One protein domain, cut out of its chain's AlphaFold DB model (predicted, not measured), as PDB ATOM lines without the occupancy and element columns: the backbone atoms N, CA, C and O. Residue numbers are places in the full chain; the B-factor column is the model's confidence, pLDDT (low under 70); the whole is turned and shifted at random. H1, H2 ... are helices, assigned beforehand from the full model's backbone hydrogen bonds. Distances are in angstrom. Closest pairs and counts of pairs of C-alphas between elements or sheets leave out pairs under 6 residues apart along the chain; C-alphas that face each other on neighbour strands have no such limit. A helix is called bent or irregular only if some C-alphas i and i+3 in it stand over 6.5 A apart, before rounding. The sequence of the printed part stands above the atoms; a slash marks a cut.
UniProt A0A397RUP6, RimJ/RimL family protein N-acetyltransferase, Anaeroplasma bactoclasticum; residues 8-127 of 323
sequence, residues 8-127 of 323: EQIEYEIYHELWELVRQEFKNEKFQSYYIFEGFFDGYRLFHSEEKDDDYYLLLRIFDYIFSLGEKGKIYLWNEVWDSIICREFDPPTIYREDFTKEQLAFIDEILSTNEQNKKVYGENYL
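AT A GLANCE: This is residues 8 to 127 of the 323 residues of the protein "RimJ/RimL family protein N-acetyltransferase" of Anaeroplasma bactoclasticum (UniProt A0A397RUP6). H3 and H4 form a V joined by a tight link, and the short helix H2 sits across its open end, so that the three make a triangular core. Two longer helices extend outward as arms: H1 packs on H4 with residues 10 to 14 near the closed end of the V, and H5 packs on H4 with residues 111 to 115. The loop residues 26 to 35 and, at the far end, residues 120 to 125 of H5 stick out and give the model its length. The printed part has 120 residues with five named helices, H1 to H5 in order, and no named strand; the class is all helix. It is compact, with a radius of gyration of the C-alphas of 15.1 A and spans of 48 by 34 by 29 A.

IN THESE COORDINATES: H1, residues 8 to 25, begins with C-alpha 8 at (-20.724, -22.581, 37.228) and is 25.6 A long. It has a kink of 29 degrees near residue 17 and is neither bent nor irregular, but only just: C-alphas 17 and 20 are 6.0 A apart. H2 is residues 43 to 48, 8.2 A. H3, residues 54 to 68, is 21.2 A long, and H4, residues 71 to 86, 20.7 A, begins with C-alpha 71 at (-31.578, -25.979, 27.168). H5, residues 102 to 126, is the longest at 29.8 A and ends with C-alpha 126 at (-31.140, -39.469, 50.429). H5 has a kink of 71 degrees near residue 120 and is irregular: C-alphas 121 and 124 are 9.7 A apart.

HOW THE PARTS SIT: H4 is the hub and touches the four other helices. H3 and H4 form a helical hairpin, opposite ways at a steep tilt of 41 degrees; their closest C-alphas, Ile 66 and Gly 73, are 4.8 A apart. H2 touches H4 at a steep tilt of 46 degrees, the closest C-alphas being Tyr 44 and Ser 84, 4.6 A. H2 touches residues 56 to 60 of H3, with the C-alphas of Leu 46 and Tyr 56 closest at 5.6 A. H1 touches H4 about perpendicular, at 89 degrees, with the C-alphas of Glu 11 and Tyr 76 closest at 6.4 A. H5 touches H4 at a steep tilt of 51 degrees, with the C-alphas of Ile 86 and Asn 115 closest at 6.8 A. H1 and H5 are apart. Every O i to N i+4 pair is within hydrogen-bond range in H2, H3 and H4; H1 has 12 of 14 and H5 18 of 21.

THE WHOLE: The two C-alphas farthest apart, Asn 28 and Gly 123, are 48.8 A apart. The printed part has no cut. The links H1 to H2 and H4 to H5 are long. Mean pLDDT of the printed part is 76.6, and residues 18 to 41, 87 to 92 and 124 to 127 are under 70.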
ATOM      1  N   GLU A   8     -21.143 -23.955  36.902       77.19
ATOM      2  CA  GLU A   8     -20.724 -22.581  37.228       77.19
ATOM      3  C   GLU A   8     -20.624 -21.681  35.983       77.19
ATOM      4  O   GLU A   8     -20.947 -20.498  36.028       77.19
ATOM      5  N   GLN A   9     -20.191 -22.229  34.839       79.19
ATOM      6  CA  GLN A   9     -20.131 -21.476  33.581       79.19
ATOM      7  C   GLN A   9     -21.524 -21.192  33.013       79.19
ATOM      8  O   GLN A   9     -21.732 -20.138  32.416       79.19
ATOM      9  N   ILE A  10     -22.463 -22.130  33.162       76.69
ATOM     10  CA  ILE A  10     -23.853 -21.956  32.719       76.69
ATOM     11  C   ILE A  10     -24.553 -20.929  33.613       76.69
ATOM     12  O   ILE A  10     -25.179 -20.008  33.091       76.69
ATOM     13  N   GLU A  11     -24.393 -21.053  34.931       77.62
ATOM     14  CA  GLU A  11     -24.921 -20.112  35.923       77.62
ATOM     15  C   GLU A  11     -24.388 -18.698  35.685       77.62
ATOM     16  O   GLU A  11     -25.169 -17.753  35.626       77.62
ATOM     17  N   TYR A  12     -23.084 -18.547  35.445       80.00
ATOM     18  CA  TYR A  12     -22.470 -17.251  35.157       80.00
ATOM     19  C   TYR A  12     -22.990 -16.604  33.861       80.00
ATOM     20  O   TYR A  12     -23.261 -15.403  33.832       80.00
ATOM     21  N   GLU A  13     -23.142 -17.379  32.780       79.88
ATOM     22  CA  GLU A  13     -23.692 -16.877  31.510       79.88
ATOM     23  C   GLU A  13     -25.126 -16.364  31.689       79.88
ATOM     24  O   GLU A  13     -25.444 -15.251  31.269       79.88
ATOM     25  N   ILE A  14     -25.971 -17.142  32.368       75.44
ATOM     26  CA  ILE A  14     -27.373 -16.790  32.607       75.44
ATOM     27  C   ILE A  14     -27.485 -15.612  33.575       75.44
ATOM     28  O   ILE A  14     -28.277 -14.705  33.333       75.44
ATOM     29  N   TYR A  15     -26.643 -15.564  34.608       73.75
ATOM     30  CA  TYR A  15     -26.551 -14.437  35.536       73.75
ATOM     31  C   TYR A  15     -26.314 -13.111  34.803       73.75
ATOM     32  O   TYR A  15     -27.015 -12.125  35.036       73.75
ATOM     33  N   HIS A  16     -25.359 -13.087  33.870       71.75
ATOM     34  CA  HIS A  16     -25.059 -11.882  33.103       71.75
ATOM     35  C   HIS A  16     -26.186 -11.462  32.153       71.75
ATOM     36  O   HIS A  16     -26.405 -10.265  31.974       71.75
ATOM     37  N   GLU A  17     -26.909 -12.415  31.566       71.62
ATOM     38  CA  GLU A  17     -28.060 -12.128  30.699       71.62
ATOM     39  C   GLU A  17     -29.277 -11.632  31.500       71.62
ATOM     40  O   GLU A  17     -29.979 -10.716  31.069       71.62
ATOM     41  N   LEU A  18     -29.500 -12.187  32.692       67.75
ATOM     42  CA  LEU A  18     -30.590 -11.824  33.599       67.75
ATOM     43  C   LEU A  18     -30.421 -10.445  34.241       67.75
ATOM     44  O   LEU A  18     -31.407  -9.735  34.458       67.75
ATOM     45  N   TRP A  19     -29.174 -10.053  34.506       66.38
ATOM     46  CA  TRP A  19     -28.828  -8.755  35.077       66.38
ATOM     47  C   TRP A  19     -29.442  -7.585  34.296       66.38
ATOM     48  O   TRP A  19     -29.952  -6.632  34.887       66.38
ATOM     49  N   GLU A  20     -29.452  -7.663  32.964       65.50
ATOM     50  CA  GLU A  20     -29.981  -6.592  32.117       65.50
ATOM     51  C   GLU A  20     -31.516  -6.561  32.070       65.50
ATOM     52  O   GLU A  20     -32.089  -5.472  31.994       65.50
ATOM     53  N   LEU A  21     -32.190  -7.712  32.182       65.75
ATOM     54  CA  LEU A  21     -33.655  -7.799  32.231       65.75
ATOM     55  C   LEU A  21     -34.204  -7.167  33.516       65.75
ATOM     56  O   LEU A  21     -35.043  -6.270  33.474       65.75
ATOM     57  N   VAL A  22     -33.655  -7.569  34.661       62.22
ATOM     58  CA  VAL A  22     -33.988  -6.983  35.966       62.22
ATOM     59  C   VAL A  22     -33.678  -5.493  35.955       62.22
ATOM     60  O   VAL A  22     -34.548  -4.672  36.224       62.22
ATOM     61  N   ARG A  23     -32.489  -5.076  35.523       64.00
ATOM     62  CA  ARG A  23     -32.152  -3.648  35.470       64.00
ATOM     63  C   ARG A  23     -33.136  -2.803  34.646       64.00
ATOM     64  O   ARG A  23     -33.281  -1.613  34.931       64.00
ATOM     65  N   GLN A  24     -33.773  -3.371  33.621       64.69
ATOM     66  CA  GLN A  24     -34.790  -2.686  32.820       64.69
ATOM     67  C   GLN A  24     -36.137  -2.580  33.545       64.69
ATOM     68  O   GLN A  24     -36.699  -1.487  33.579       64.69
ATOM     69  N   GLU A  25     -36.606  -3.654  34.180       59.94
ATOM     70  CA  GLU A  25     -37.849  -3.665  34.970       59.94
ATOM     71  C   GLU A  25     -37.741  -2.746  36.207       59.94
ATOM     72  O   GLU A  25     -38.624  -1.933  36.480       59.94
ATOM     73  N   PHE A  26     -36.593  -2.762  36.894       58.78
ATOM     74  CA  PHE A  26     -36.340  -1.977  38.112       58.78
ATOM     75  C   PHE A  26     -36.059  -0.481  37.868       58.78
ATOM     76  O   PHE A  26     -35.956   0.292  38.819       58.78
ATOM     77  N   LYS A  27     -35.966  -0.017  36.612       55.53
ATOM     78  CA  LYS A  27     -35.929   1.431  36.318       55.53
ATOM     79  C   LYS A  27     -37.264   2.129  36.597       55.53
ATOM     80  O   LYS A  27     -37.269   3.355  36.705       55.53
ATOM     81  N   ASN A  28     -38.359   1.376  36.715       51.59
ATOM     82  CA  ASN A  28     -39.708   1.927  36.816       51.59
ATOM     83  C   ASN A  28     -40.303   1.925  38.234       51.59
ATOM     84  O   ASN A  28     -41.292   2.623  38.447       51.59
ATOM     85  N   GLU A  29     -39.694   1.261  39.226       49.84
ATOM     86  CA  GLU A  29     -40.245   1.197  40.588       49.84
ATOM     87  C   GLU A  29     -39.191   1.377  41.692       49.84
ATOM     88  O   GLU A  29     -38.066   0.884  41.618       49.84
ATOM     89  N   LYS A  30     -39.564   2.109  42.753       47.06
ATOM     90  CA  LYS A  30     -38.765   2.298  43.977       47.06
ATOM     91  C   LYS A  30     -38.797   1.028  44.839       47.06
ATOM     92  O   LYS A  30     -39.332   1.052  45.943       47.06
ATOM     93  N   PHE A  31     -38.196  -0.059  44.376       47.03
ATOM     94  CA  PHE A  31     -37.931  -1.220  45.223       47.03
ATOM     95  C   PHE A  31     -36.481  -1.187  45.714       47.03
ATOM     96  O   PHE A  31     -35.528  -1.301  44.947       47.03
ATOM     97  N   GLN A  32     -36.298  -0.990  47.023       49.56
ATOM     98  CA  GLN A  32     -35.018  -1.229  47.691       49.56
ATOM     99  C   GLN A  32     -34.860  -2.735  47.919       49.56
ATOM    100  O   GLN A  32     -35.138  -3.236  49.003       49.56
ATOM    101  N   SER A  33     -34.415  -3.479  46.911       46.19
ATOM    102  CA  SER A  33     -34.181  -4.915  47.053       46.19
ATOM    103  C   SER A  33     -32.686  -5.221  47.122       46.19
ATOM    104  O   SER A  33     -32.096  -5.719  46.172       46.19
ATOM    105  N   TYR A  34     -32.069  -4.962  48.276       40.31
ATOM    106  CA  TYR A  34     -30.740  -5.503  48.606       40.31
ATOM    107  C   TYR A  34     -30.761  -7.050  48.695       40.31
ATOM    108  O   TYR A  34     -29.730  -7.691  48.553       40.31
ATOM    109  N   TYR A  35     -31.943  -7.660  48.865       43.84
ATOM    110  CA  TYR A  35     -32.124  -9.105  49.074       43.84
ATOM    111  C   TYR A  35     -32.321  -9.951  47.805       43.84
ATOM    112  O   TYR A  35     -32.185 -11.164  47.879       43.84
ATOM    113  N   ILE A  36     -32.582  -9.346  46.640       47.84
ATOM    114  CA  ILE A  36     -32.654 -10.076  45.350       47.84
ATOM    115  C   ILE A  36     -31.238 -10.360  44.798       47.84
ATOM    116  O   ILE A  36     -31.041 -11.121  43.856       47.84
ATOM    117  N   PHE A  37     -30.214  -9.766  45.413       48.41
ATOM    118  CA  PHE A  37     -28.864  -9.709  44.864       48.41
ATOM    119  C   PHE A  37     -27.938 -10.863  45.269       48.41
ATOM    120  O   PHE A  37     -26.867 -10.979  44.678       48.41
ATOM    121  N   GLU A  38     -28.342 -11.735  46.200       46.62
ATOM    122  CA  GLU A  38     -27.556 -12.924  46.585       46.62
ATOM    123  C   GLU A  38     -28.117 -14.268  46.058       46.62
ATOM    124  O   GLU A  38     -27.532 -15.309  46.338       46.62
ATOM    125  N   GLY A  39     -29.187 -14.287  45.244       52.78
ATOM    126  CA  GLY A  39     -29.769 -15.532  44.697       52.78
ATOM    127  C   GLY A  39     -30.952 -15.271  43.760       52.78
ATOM    128  O   GLY A  39     -32.090 -15.163  44.198       52.78
ATOM    129  N   PHE A  40     -30.674 -15.094  42.468       61.53
ATOM    130  CA  PHE A  40     -31.511 -14.297  41.559       61.53
ATOM    131  C   PHE A  40     -32.833 -14.938  41.099       61.53
ATOM    132  O   PHE A  40     -33.724 -14.227  40.638       61.53
ATOM    133  N   PHE A  41     -33.003 -16.252  41.238       65.38
ATOM    134  CA  PHE A  41     -34.305 -16.903  41.117       65.38
ATOM    135  C   PHE A  41     -34.640 -17.577  42.446       65.38
ATOM    136  O   PHE A  41     -34.173 -18.672  42.741       65.38
ATOM    137  N   ASP A  42     -35.464 -16.913  43.258       72.81
ATOM    138  CA  ASP A  42     -35.986 -17.491  44.494       72.81
ATOM    139  C   ASP A  42     -37.146 -18.434  44.146       72.81
ATOM    140  O   ASP A  42     -38.328 -18.104  44.281       72.81
ATOM    141  N   GLY A  43     -36.801 -19.622  43.637       70.81
ATOM    142  CA  GLY A  43     -37.778 -20.666  43.346       70.81
ATOM    143  C   GLY A  43     -38.606 -21.014  44.583       70.81
ATOM    144  O   GLY A  43     -39.775 -21.369  44.465       70.81
ATOM    145  N   TYR A  44     -38.051 -20.850  45.786       74.00
ATOM    146  CA  TYR A  44     -38.787 -21.111  47.011       74.00
ATOM    147  C   TYR A  44     -39.966 -20.147  47.135       74.00
ATOM    148  O   TYR A  44     -41.086 -20.620  47.300       74.00
ATOM    149  N   ARG A  45     -39.757 -18.837  46.955       78.56
ATOM    150  CA  ARG A  45     -40.860 -17.861  46.910       78.56
ATOM    151  C   ARG A  45     -41.842 -18.140  45.782       78.56
ATOM    152  O   ARG A  45     -43.041 -18.096  46.026       78.56
ATOM    153  N   LEU A  46     -41.368 -18.472  44.577       81.00
ATOM    154  CA  LEU A  46     -42.280 -18.745  43.459       81.00
ATOM    155  C   LEU A  46     -43.214 -19.926  43.759       81.00
ATOM    156  O   LEU A  46     -44.394 -19.880  43.418       81.00
ATOM    157  N   PHE A  47     -42.687 -20.980  44.384       80.44
ATOM    158  CA  PHE A  47     -43.408 -22.234  44.598       80.44
ATOM    159  C   PHE A  47     -43.948 -22.419  46.016       80.44
ATOM    160  O   PHE A  47     -44.547 -23.449  46.277       80.44
ATOM    161  N   HIS A  48     -43.754 -21.477  46.938       75.38
ATOM    162  CA  HIS A  48     -44.316 -21.537  48.297       75.38
ATOM    163  C   HIS A  48     -45.007 -20.235  48.701       75.38
ATOM    164  O   HIS A  48     -45.320 -20.054  49.875       75.38
ATOM    165  N   SER A  49     -45.259 -19.330  47.753       78.62
ATOM    166  CA  SER A  49     -46.100 -18.175  48.042       78.62
ATOM    167  C   SER A  49     -47.519 -18.633  48.376       78.62
ATOM    168  O   SER A  49     -48.099 -19.458  47.667       78.62
ATOM    169  N   GLU A  50     -48.075 -18.094  49.460       79.12
ATOM    170  CA  GLU A  50     -49.475 -18.311  49.839       79.12
ATOM    171  C   GLU A  50     -50.429 -17.471  48.968       79.12
ATOM    172  O   GLU A  50     -51.585 -17.852  48.763       79.12
ATOM    173  N   GLU A  51     -49.937 -16.356  48.412       83.00
ATOM    174  CA  GLU A  51     -50.701 -15.407  47.597       83.00
ATOM    175  C   GLU A  51     -49.938 -14.987  46.328       83.00
ATOM    176  O   GLU A  51     -48.709 -15.007  46.271       83.00
ATOM    177  N   LYS A  52     -50.667 -14.575  45.283       86.06
ATOM    178  CA  LYS A  52     -50.072 -14.024  44.054       86.06
ATOM    179  C   LYS A  52     -49.859 -12.514  44.210       86.06
ATOM    180  O   LYS A  52     -50.761 -11.737  43.889       86.06
ATOM    181  N   ASP A  53     -48.697 -12.115  44.716       83.62
ATOM    182  CA  ASP A  53     -48.276 -10.717  44.876       83.62
ATOM    183  C   ASP A  53     -47.322 -10.250  43.752       83.62
ATOM    184  O   ASP A  53     -47.059 -10.970  42.784       83.62
ATOM    185  N   ASP A  54     -46.827  -9.014  43.845       81.31
ATOM    186  CA  ASP A  54     -45.932  -8.438  42.831       81.31
ATOM    187  C   ASP A  54     -44.610  -9.222  42.704       81.31
ATOM    188  O   ASP A  54     -44.102  -9.395  41.590       81.31
ATOM    189  N   ASP A  55     -44.097  -9.759  43.818       78.12
ATOM    190  CA  ASP A  55     -42.901 -10.608  43.852       78.12
ATOM    191  C   ASP A  55     -43.157 -11.931  43.107       78.12
ATOM    192  O   ASP A  55     -42.331 -12.346  42.288       78.12
ATOM    193  N   TYR A  56     -44.317 -12.565  43.315       84.62
ATOM    194  CA  TYR A  56     -44.731 -13.769  42.589       84.62
ATOM    195  C   TYR A  56     -44.755 -13.537  41.072       84.62
ATOM    196  O   TYR A  56     -44.136 -14.288  40.313       84.62
ATOM    197  N   TYR A  57     -45.427 -12.479  40.607       85.81
ATOM    198  CA  TYR A  57     -45.523 -12.201  39.171       85.81
ATOM    199  C   TYR A  57     -44.180 -11.802  38.556       85.81
ATOM    200  O   TYR A  57     -43.941 -12.084  37.379       85.81
ATOM    201  N   LEU A  58     -43.297 -11.148  39.316       81.50
ATOM    202  CA  LEU A  58     -41.930 -10.883  38.877       81.50
ATOM    203  C   LEU A  58     -41.145 -12.192  38.709       81.50
ATOM    204  O   LEU A  58     -40.528 -12.400  37.664       81.50
ATOM    205  N   LEU A  59     -41.209 -13.095  39.692       84.75
ATOM    206  CA  LEU A  59     -40.544 -14.399  39.634       84.75
ATOM    207  C   LEU A  59     -41.080 -15.274  38.497       84.75
ATOM    208  O   LEU A  59     -40.295 -15.950  37.836       84.75
ATOM    209  N   LEU A  60     -42.384 -15.216  38.210       88.12
ATOM    210  CA  LEU A  60     -42.986 -15.898  37.064       88.12
ATOM    211  C   LEU A  60     -42.434 -15.360  35.732       88.12
ATOM    212  O   LEU A  60     -42.032 -16.143  34.876       88.12
ATOM    213  N   ARG A  61     -42.318 -14.032  35.572       87.06
ATOM    214  CA  ARG A  61     -41.701 -13.431  34.369       87.06
ATOM    215  C   ARG A  61     -40.228 -13.814  34.221       87.06
ATOM    216  O   ARG A  61     -39.772 -14.073  33.107       87.06
ATOM    217  N   ILE A  62     -39.484 -13.859  35.328       84.38
ATOM    218  CA  ILE A  62     -38.090 -14.319  35.342       84.38
ATOM    219  C   ILE A  62     -38.021 -15.793  34.921       84.38
ATOM    220  O   ILE A  62     -37.214 -16.138  34.058       84.38
ATOM    221  N   PHE A  63     -38.891 -16.649  35.467       90.19
ATOM    222  CA  PHE A  63     -38.987 -18.057  35.085       90.19
ATOM    223  C   PHE A  63     -39.251 -18.214  33.582       90.19
ATOM    224  O   PHE A  63     -38.511 -18.930  32.907       90.19
ATOM    225  N   ASP A  64     -40.253 -17.514  33.043       91.31
ATOM    226  CA  ASP A  64     -40.601 -17.540  31.618       91.31
ATOM    227  C   ASP A  64     -39.423 -17.133  30.734       91.31
ATOM    228  O   ASP A  64     -39.106 -17.811  29.750       91.31
ATOM    229  N   TYR A  65     -38.743 -16.045  31.102       88.25
ATOM    230  CA  TYR A  65     -37.573 -15.572  30.378       88.25
ATOM    231  C   TYR A  65     -36.466 -16.626  30.367       88.25
ATOM    232  O   TYR A  65     -36.004 -17.000  29.289       88.25
ATOM    233  N   ILE A  66     -36.077 -17.158  31.531       87.00
ATOM    234  CA  ILE A  66     -35.013 -18.164  31.609       87.00
ATOM    235  C   ILE A  66     -35.413 -19.414  30.822       87.00
ATOM    236  O   ILE A  66     -34.612 -19.941  30.054       87.00
ATOM    237  N   PHE A  67     -36.660 -19.865  30.947       92.12
ATOM    238  CA  PHE A  67     -37.161 -21.026  30.218       92.12
ATOM    239  C   PHE A  67     -37.071 -20.826  28.695       92.12
ATOM    240  O   PHE A  67     -36.727 -21.756  27.959       92.12
ATOM    241  N   SER A  68     -37.301 -19.597  28.217       90.94
ATOM    242  CA  SER A  68     -37.188 -19.234  26.800       90.94
ATOM    243  C   SER A  68     -35.754 -19.284  26.245       90.94
ATOM    244  O   SER A  68     -35.579 -19.413  25.032       90.94
ATOM    245  N   LEU A  69     -34.724 -19.282  27.106       87.25
ATOM    246  CA  LEU A  69     -33.313 -19.440  26.711       87.25
ATOM    247  C   LEU A  69     -32.964 -20.877  26.264       87.25
ATOM    248  O   LEU A  69     -31.809 -21.184  25.949       87.25
ATOM    249  N   GLY A  70     -33.946 -21.782  26.231       90.69
ATOM    250  CA  GLY A  70     -33.782 -23.159  25.780       90.69
ATOM    251  C   GLY A  70     -33.012 -24.014  26.785       90.69
ATOM    252  O   GLY A  70     -33.144 -23.844  27.993       90.69
ATOM    253  N   GLU A  71     -32.202 -24.962  26.304       91.44
ATOM    254  CA  GLU A  71     -31.578 -25.979  27.168       91.44
ATOM    255  C   GLU A  71     -30.719 -25.407  28.300       91.44
ATOM    256  O   GLU A  71     -30.762 -25.926  29.410       91.44
ATOM    257  N   LYS A  72     -29.962 -24.330  28.055       86.88
ATOM    258  CA  LYS A  72     -29.144 -23.714  29.111       86.88
ATOM    259  C   LYS A  72     -30.013 -23.153  30.235       86.88
ATOM    260  O   LYS A  72     -29.740 -23.423  31.399       86.88
ATOM    261  N   GLY A  73     -31.071 -22.424  29.875       88.19
ATOM    262  CA  GLY A  73     -32.031 -21.888  30.832       88.19
ATOM    263  C   GLY A  73     -32.772 -22.985  31.588       88.19
ATOM    264  O   GLY A  73     -32.894 -22.919  32.806       88.19
ATOM    265  N   LYS A  74     -33.167 -24.061  30.898       93.56
ATOM    266  CA  LYS A  74     -33.767 -25.246  31.529       93.56
ATOM    267  C   LYS A  74     -32.819 -25.937  32.515       93.56
ATOM    268  O   LYS A  74     -33.277 -26.383  33.556       93.56
ATOM    269  N   ILE A  75     -31.515 -26.023  32.230       90.81
ATOM    270  CA  ILE A  75     -30.518 -26.567  33.177       90.81
ATOM    271  C   ILE A  75     -30.415 -25.687  34.428       90.81
ATOM    272  O   ILE A  75     -30.417 -26.213  35.536       90.81
ATOM    273  N   TYR A  76     -30.364 -24.365  34.257       87.69
ATOM    274  CA  TYR A  76     -30.340 -23.430  35.383       87.69
ATOM    275  C   TYR A  76     -31.605 -23.539  36.237       87.69
ATOM    276  O   TYR A  76     -31.518 -23.808  37.430       87.69
ATOM    277  N   LEU A  77     -32.785 -23.445  35.611       89.94
ATOM    278  CA  LEU A  77     -34.062 -23.602  36.306       89.94
ATOM    279  C   LEU A  77     -34.174 -24.959  36.993       89.94
ATOM    280  O   LEU A  77     -34.698 -25.020  38.094       89.94
ATOM    281  N   TRP A  78     -33.671 -26.038  36.387       91.88
ATOM    282  CA  TRP A  78     -33.689 -27.359  37.013       91.88
ATOM    283  C   TRP A  78     -32.982 -27.317  38.364       91.88
ATOM    284  O   TRP A  78     -33.540 -27.764  39.361       91.88
ATOM    285  N   ASN A  79     -31.773 -26.761  38.393       86.50
ATOM    286  CA  ASN A  79     -30.941 -26.724  39.591       86.50
ATOM    287  C   ASN A  79     -31.530 -25.803  40.666       86.50
ATOM    288  O   ASN A  79     -31.570 -26.190  41.831       86.50
ATOM    289  N   GLU A  80     -32.062 -24.643  40.279       85.44
ATOM    290  CA  GLU A  80     -32.687 -23.717  41.228       85.44
ATOM    291  C   GLU A  80     -34.010 -24.254  41.792       85.44
ATOM    292  O   GLU A  80     -34.272 -24.161  42.992       85.44
ATOM    293  N   VAL A  81     -34.854 -24.851  40.941       85.50
ATOM    294  CA  VAL A  81     -36.101 -25.513  41.358       85.50
ATOM    295  C   VAL A  81     -35.778 -26.690  42.281       85.50
ATOM    296  O   VAL A  81     -36.453 -26.871  43.295       85.50
ATOM    297  N   TRP A  82     -34.737 -27.466  41.962       84.88
ATOM    298  CA  TRP A  82     -34.255 -28.562  42.799       84.88
ATOM    299  C   TRP A  82     -33.884 -28.067  44.203       84.88
ATOM    300  O   TRP A  82     -34.449 -28.533  45.192       84.88
ATOM    301  N   ASP A  83     -33.016 -27.061  44.311       79.69
ATOM    302  CA  ASP A  83     -32.602 -26.519  45.610       79.69
ATOM    303  C   ASP A  83     -33.764 -25.877  46.387       79.69
ATOM    304  O   ASP A  83     -33.825 -25.953  47.618       79.69
ATOM    305  N   SER A  84     -34.696 -25.254  45.668       77.06
ATOM    306  CA  SER A  84     -35.804 -24.494  46.246       77.06
ATOM    307  C   SER A  84     -36.950 -25.362  46.757       77.06
ATOM    308  O   SER A  84     -37.461 -25.126  47.851       77.06
ATOM    309  N   ILE A  85     -37.379 -26.337  45.954       73.75
ATOM    310  CA  ILE A  85     -38.552 -27.175  46.232       73.75
ATOM    311  C   ILE A  85     -38.139 -28.493  46.877       73.75
ATOM    312  O   ILE A  85     -38.744 -28.947  47.842       73.75
ATOM    313  N   ILE A  86     -37.131 -29.151  46.311       70.19
ATOM    314  CA  ILE A  86     -36.845 -30.549  46.627       70.19
ATOM    315  C   ILE A  86     -36.043 -30.663  47.923       70.19
ATOM    316  O   ILE A  86     -36.294 -31.552  48.738       70.19
ATOM    317  N   CYS A  87     -35.127 -29.722  48.149       62.09
ATOM    318  CA  CYS A  87     -34.253 -29.698  49.315       62.09
ATOM    319  C   CYS A  87     -34.878 -29.029  50.554       62.09
ATOM    320  O   CYS A  87     -34.153 -28.774  51.515       62.09
ATOM    321  N   ARG A  88     -36.187 -28.736  50.602       64.94
ATOM    322  CA  ARG A  88     -36.867 -28.179  51.791       64.94
ATOM    323  C   ARG A  88     -38.085 -29.031  52.163       64.94
ATOM    324  O   ARG A  88     -39.169 -28.843  51.647       64.94
ATOM    325  N   GLU A  89     -37.900 -29.967  53.096       56.22
ATOM    326  CA  GLU A  89     -38.915 -30.953  53.536       56.22
ATOM    327  C   GLU A  89     -40.158 -30.379  54.237       56.22
ATOM    328  O   GLU A  89     -41.016 -31.149  54.665       56.22
ATOM    329  N   PHE A  90     -40.239 -29.065  54.434       55.78
ATOM    330  CA  PHE A  90     -41.182 -28.509  55.399       55.78
ATOM    331  C   PHE A  90     -42.558 -28.215  54.812       55.78
ATOM    332  O   PHE A  90     -43.523 -28.367  55.550       55.78
ATOM    333  N   ASP A  91     -42.667 -27.942  53.508       63.16
ATOM    334  CA  ASP A  91     -43.952 -27.680  52.860       63.16
ATOM    335  C   ASP A  91     -43.970 -28.207  51.418       63.16
ATOM    336  O   ASP A  91     -42.975 -28.077  50.701       63.16
ATOM    337  N   PRO A  92     -45.069 -28.836  50.962       67.50
ATOM    338  CA  PRO A  92     -45.235 -29.144  49.549       67.50
ATOM    339  C   PRO A  92     -45.324 -27.837  48.742       67.50
ATOM    340  O   PRO A  92     -45.946 -26.881  49.208       67.50
ATOM    341  N   PRO A  93     -44.776 -27.788  47.516       76.56
ATOM    342  CA  PRO A  93     -44.847 -26.584  46.706       76.56
ATOM    343  C   PRO A  93     -46.297 -26.255  46.321       76.56
ATOM    344  O   PRO A  93     -47.027 -27.088  45.774       76.56
ATOM    345  N   THR A  94     -46.682 -25.003  46.531       82.19
ATOM    346  CA  THR A  94     -47.863 -24.359  45.965       82.19
ATOM    347  C   THR A  94     -47.567 -23.956  44.522       82.19
ATOM    348  O   THR A  94     -47.044 -22.882  44.231       82.19
ATOM    349  N   ILE A  95     -47.887 -24.849  43.584       85.12
ATOM    350  CA  ILE A  95     -47.750 -24.579  42.147       85.12
ATOM    351  C   ILE A  95     -49.105 -24.116  41.605       85.12
ATOM    352  O   ILE A  95     -50.011 -24.933  41.424       85.12
ATOM    353  N   TYR A  96     -49.229 -22.826  41.286       89.19
ATOM    354  CA  TYR A  96     -50.378 -22.278  40.554       89.19
ATOM    355  C   TYR A  96     -50.315 -22.700  39.081       89.19
ATOM    356  O   TYR A  96     -49.789 -21.998  38.220       89.19
ATOM    357  N   ARG A  97     -50.775 -23.920  38.789       91.31
ATOM    358  CA  ARG A  97     -50.544 -24.584  37.494       91.31
ATOM    359  C   ARG A  97     -51.126 -23.820  36.303       91.31
ATOM    360  O   ARG A  97     -50.633 -23.985  35.193       91.31
ATOM    361  N   GLU A  98     -52.159 -23.013  36.516       94.00
ATOM    362  CA  GLU A  98     -52.778 -22.163  35.500       94.00
ATOM    363  C   GLU A  98     -51.851 -21.073  34.943       94.00
ATOM    364  O   GLU A  98     -52.080 -20.616  33.822       94.00
ATOM    365  N   ASP A  99     -50.803 -20.703  35.681       94.00
ATOM    366  CA  ASP A  99     -49.852 -19.659  35.289       94.00
ATOM    367  C   ASP A  99     -48.708 -20.193  34.413       94.00
ATOM    368  O   ASP A  99     -47.906 -19.423  33.892       94.00
ATOM    369  N   PHE A 100     -48.644 -21.512  34.201       95.00
ATOM    370  CA  PHE A 100     -47.595 -22.164  33.425       95.00
ATOM    371  C   PHE A 100     -48.144 -22.777  32.136       95.00
ATOM    372  O   PHE A 100     -49.228 -23.365  32.077       95.00
ATOM    373  N   THR A 101     -47.344 -22.719  31.076       96.81
ATOM    374  CA  THR A 101     -47.629 -23.451  29.838       96.81
ATOM    375  C   THR A 101     -47.535 -24.965  30.052       96.81
ATOM    376  O   THR A 101     -46.892 -25.460  30.978       96.81
ATOM    377  N   LYS A 102     -48.112 -25.747  29.128       96.94
ATOM    378  CA  LYS A 102     -48.012 -27.219  29.165       96.94
ATOM    379  C   LYS A 102     -46.566 -27.724  29.175       96.94
ATOM    380  O   LYS A 102     -46.292 -28.732  29.817       96.94
ATOM    381  N   GLU A 103     -45.663 -27.056  28.458       97.25
ATOM    382  CA  GLU A 103     -44.251 -27.450  28.398       97.25
ATOM    383  C   GLU A 103     -43.533 -27.168  29.723       97.25
ATOM    384  O   GLU A 103     -42.790 -28.015  30.214       97.25
ATOM    385  N   GLN A 104     -43.801 -26.014  30.337       95.75
ATOM    386  CA  GLN A 104     -43.237 -25.651  31.638       95.75
ATOM    387  C   GLN A 104     -43.749 -26.561  32.754       95.75
ATOM    388  O   GLN A 104     -42.963 -27.014  33.580       95.75
ATOM    389  N   LEU A 105     -45.044 -26.896  32.744       94.94
ATOM    390  CA  LEU A 105     -45.604 -27.866  33.684       94.94
ATOM    391  C   LEU A 105     -44.964 -29.245  33.524       94.94
ATOM    392  O   LEU A 105     -44.605 -29.853  34.524       94.94
ATOM    393  N   ALA A 106     -44.777 -29.717  32.288       96.00
ATOM    394  CA  ALA A 106     -44.111 -30.994  32.040       96.00
ATOM    395  C   ALA A 106     -42.668 -31.001  32.573       96.00
ATOM    396  O   ALA A 106     -42.238 -31.993  33.153       96.00
ATOM    397  N   PHE A 107     -41.946 -29.887  32.424       95.62
ATOM    398  CA  PHE A 107     -40.608 -29.708  32.987       95.62
ATOM    399  C   PHE A 107     -40.604 -29.733  34.525       95.62
ATOM    400  O   PHE A 107     -39.794 -30.437  35.125       95.62
ATOM    401  N   ILE A 108     -41.526 -29.016  35.177       92.31
ATOM    402  CA  ILE A 108     -41.642 -29.010  36.645       92.31
ATOM    403  C   ILE A 108     -42.020 -30.407  37.164       92.31
ATOM    404  O   ILE A 108     -41.424 -30.898  38.122       92.31
ATOM    405  N   ASP A 109     -42.969 -31.078  36.509       92.25
ATOM    406  CA  ASP A 109     -43.383 -32.437  36.867       92.25
ATOM    407  C   ASP A 109     -42.236 -33.450  36.716       92.25
ATOM    408  O   ASP A 109     -42.114 -34.367  37.530       92.25
ATOM    409  N   GLU A 110     -41.365 -33.285  35.714       94.19
ATOM    410  CA  GLU A 110     -40.171 -34.121  35.536       94.19
ATOM    411  C   GLU A 110     -39.236 -34.027  36.754       94.19
ATOM    412  O   GLU A 110     -38.828 -35.061  37.294       94.19
ATOM    413  N   ILE A 111     -38.968 -32.809  37.239       90.38
ATOM    414  CA  ILE A 111     -38.140 -32.544  38.429       90.38
ATOM    415  C   ILE A 111     -38.743 -33.221  39.666       90.38
ATOM    416  O   ILE A 111     -38.062 -33.979  40.364       90.38
ATOM    417  N   LEU A 112     -40.039 -33.002  39.906       87.38
ATOM    418  CA  LEU A 112     -40.760 -33.598  41.034       87.38
ATOM    419  C   LEU A 112     -40.739 -35.132  40.969       87.38
ATOM    420  O   LEU A 112     -40.487 -35.799  41.971       87.38
ATOM    421  N   SER A 113     -40.957 -35.704  39.782       89.31
ATOM    422  CA  SER A 113     -40.954 -37.158  39.591       89.31
ATOM    423  C   SER A 113     -39.570 -37.777  39.803       89.31
ATOM    424  O   SER A 113     -39.467 -38.874  40.355       89.31
ATOM    425  N   THR A 114     -38.506 -37.062  39.424       88.44
ATOM    426  CA  THR A 114     -37.116 -37.485  39.629       88.44
ATOM    427  C   THR A 114     -36.786 -37.535  41.116       88.44
ATOM    428  O   THR A 114     -36.235 -38.528  41.586       88.44
ATOM    429  N   ASN A 115     -37.202 -36.530  41.891       83.06
ATOM    430  CA  ASN A 115     -37.075 -36.549  43.349       83.06
ATOM    431  C   ASN A 115     -37.755 -37.775  43.981       83.06
ATOM    432  O   ASN A 115     -37.136 -38.502  44.759       83.06
ATOM    433  N   GLU A 116     -39.007 -38.052  43.613       83.88
ATOM    434  CA  GLU A 116     -39.740 -39.209  44.142       83.88
ATOM    435  C   GLU A 116     -39.089 -40.546  43.756       83.88
ATOM    436  O   GLU A 116     -39.010 -41.473  44.569       83.88
ATOM    437  N   GLN A 117     -38.554 -40.651  42.536       85.81
ATOM    438  CA  GLN A 117     -37.766 -41.815  42.135       85.81
ATOM    439  C   GLN A 117     -36.485 -41.946  42.962       85.81
ATOM    440  O   GLN A 117     -36.197 -43.040  43.451       85.81
ATOM    441  N   ASN A 118     -35.748 -40.858  43.178       81.25
ATOM    442  CA  ASN A 118     -34.520 -40.878  43.967       81.25
ATOM    443  C   ASN A 118     -34.774 -41.305  45.414       81.25
ATOM    444  O   ASN A 118     -34.076 -42.190  45.909       81.25
ATOM    445  N   LYS A 119     -35.822 -40.778  46.059       78.88
ATOM    446  CA  LYS A 119     -36.258 -41.224  47.394       78.88
ATOM    447  C   LYS A 119     -36.507 -42.732  47.433       78.88
ATOM    448  O   LYS A 119     -36.072 -43.414  48.358       78.88
ATOM    449  N   LYS A 120     -37.162 -43.281  46.405       82.25
ATOM    450  CA  LYS A 120     -37.445 -44.721  46.307       82.25
ATOM    451  C   LYS A 120     -36.189 -45.569  46.083       82.25
ATOM    452  O   LYS A 120     -36.107 -46.677  46.607       82.25
ATOM    453  N   VAL A 121     -35.249 -45.093  45.268       79.25
ATOM    454  CA  VAL A 121     -34.034 -45.839  44.898       79.25
ATOM    455  C   VAL A 121     -32.991 -45.805  46.016       79.25
ATOM    456  O   VAL A 121     -32.338 -46.819  46.266       79.25
ATOM    457  N   TYR A 122     -32.841 -44.661  46.684       74.19
ATOM    458  CA  TYR A 122     -31.741 -44.398  47.612       74.19
ATOM    459  C   TYR A 122     -32.158 -44.373  49.093       74.19
ATOM    460  O   TYR A 122     -31.291 -44.464  49.964       74.19
ATOM    461  N   GLY A 123     -33.462 -44.360  49.394       70.62
ATOM    462  CA  GLY A 123     -33.996 -44.521  50.750       70.62
ATOM    463  C   GLY A 123     -33.514 -43.445  51.729       70.62
ATOM    464  O   GLY A 123     -33.400 -42.278  51.370       70.62
ATOM    465  N   GLU A 124     -33.202 -43.837  52.968       56.59
ATOM    466  CA  GLU A 124     -32.728 -42.933  54.035       56.59
ATOM    467  C   GLU A 124     -31.371 -42.266  53.727       56.59
ATOM    468  O   GLU A 124     -31.081 -41.189  54.245       56.59
ATOM    469  N   ASN A 125     -30.566 -42.835  52.820       54.38
ATOM    470  CA  ASN A 125     -29.297 -42.240  52.367       54.38
ATOM    471  C   ASN A 125     -29.495 -41.040  51.423       54.38
ATOM    472  O   ASN A 125     -28.529 -40.441  50.958       54.38
ATOM    473  N   TYR A 126     -30.747 -40.684  51.136       53.56
ATOM    474  CA  TYR A 126     -31.140 -39.469  50.429       53.56
ATOM    475  C   TYR A 126     -31.116 -38.212  51.331       53.56
ATOM    476  O   TYR A 126     -31.274 -37.096  50.842       53.56
ATOM    477  N   LEU A 127     -30.947 -38.367  52.655       49.53
ATOM    478  CA  LEU A 127     -31.323 -37.332  53.631       49.53
ATOM    479  C   LEU A 127     -30.170 -36.602  54.336       49.53
ATOM    480  O   LEU A 127     -30.431 -35.627  55.039       49.53
TER     481      LEU A 127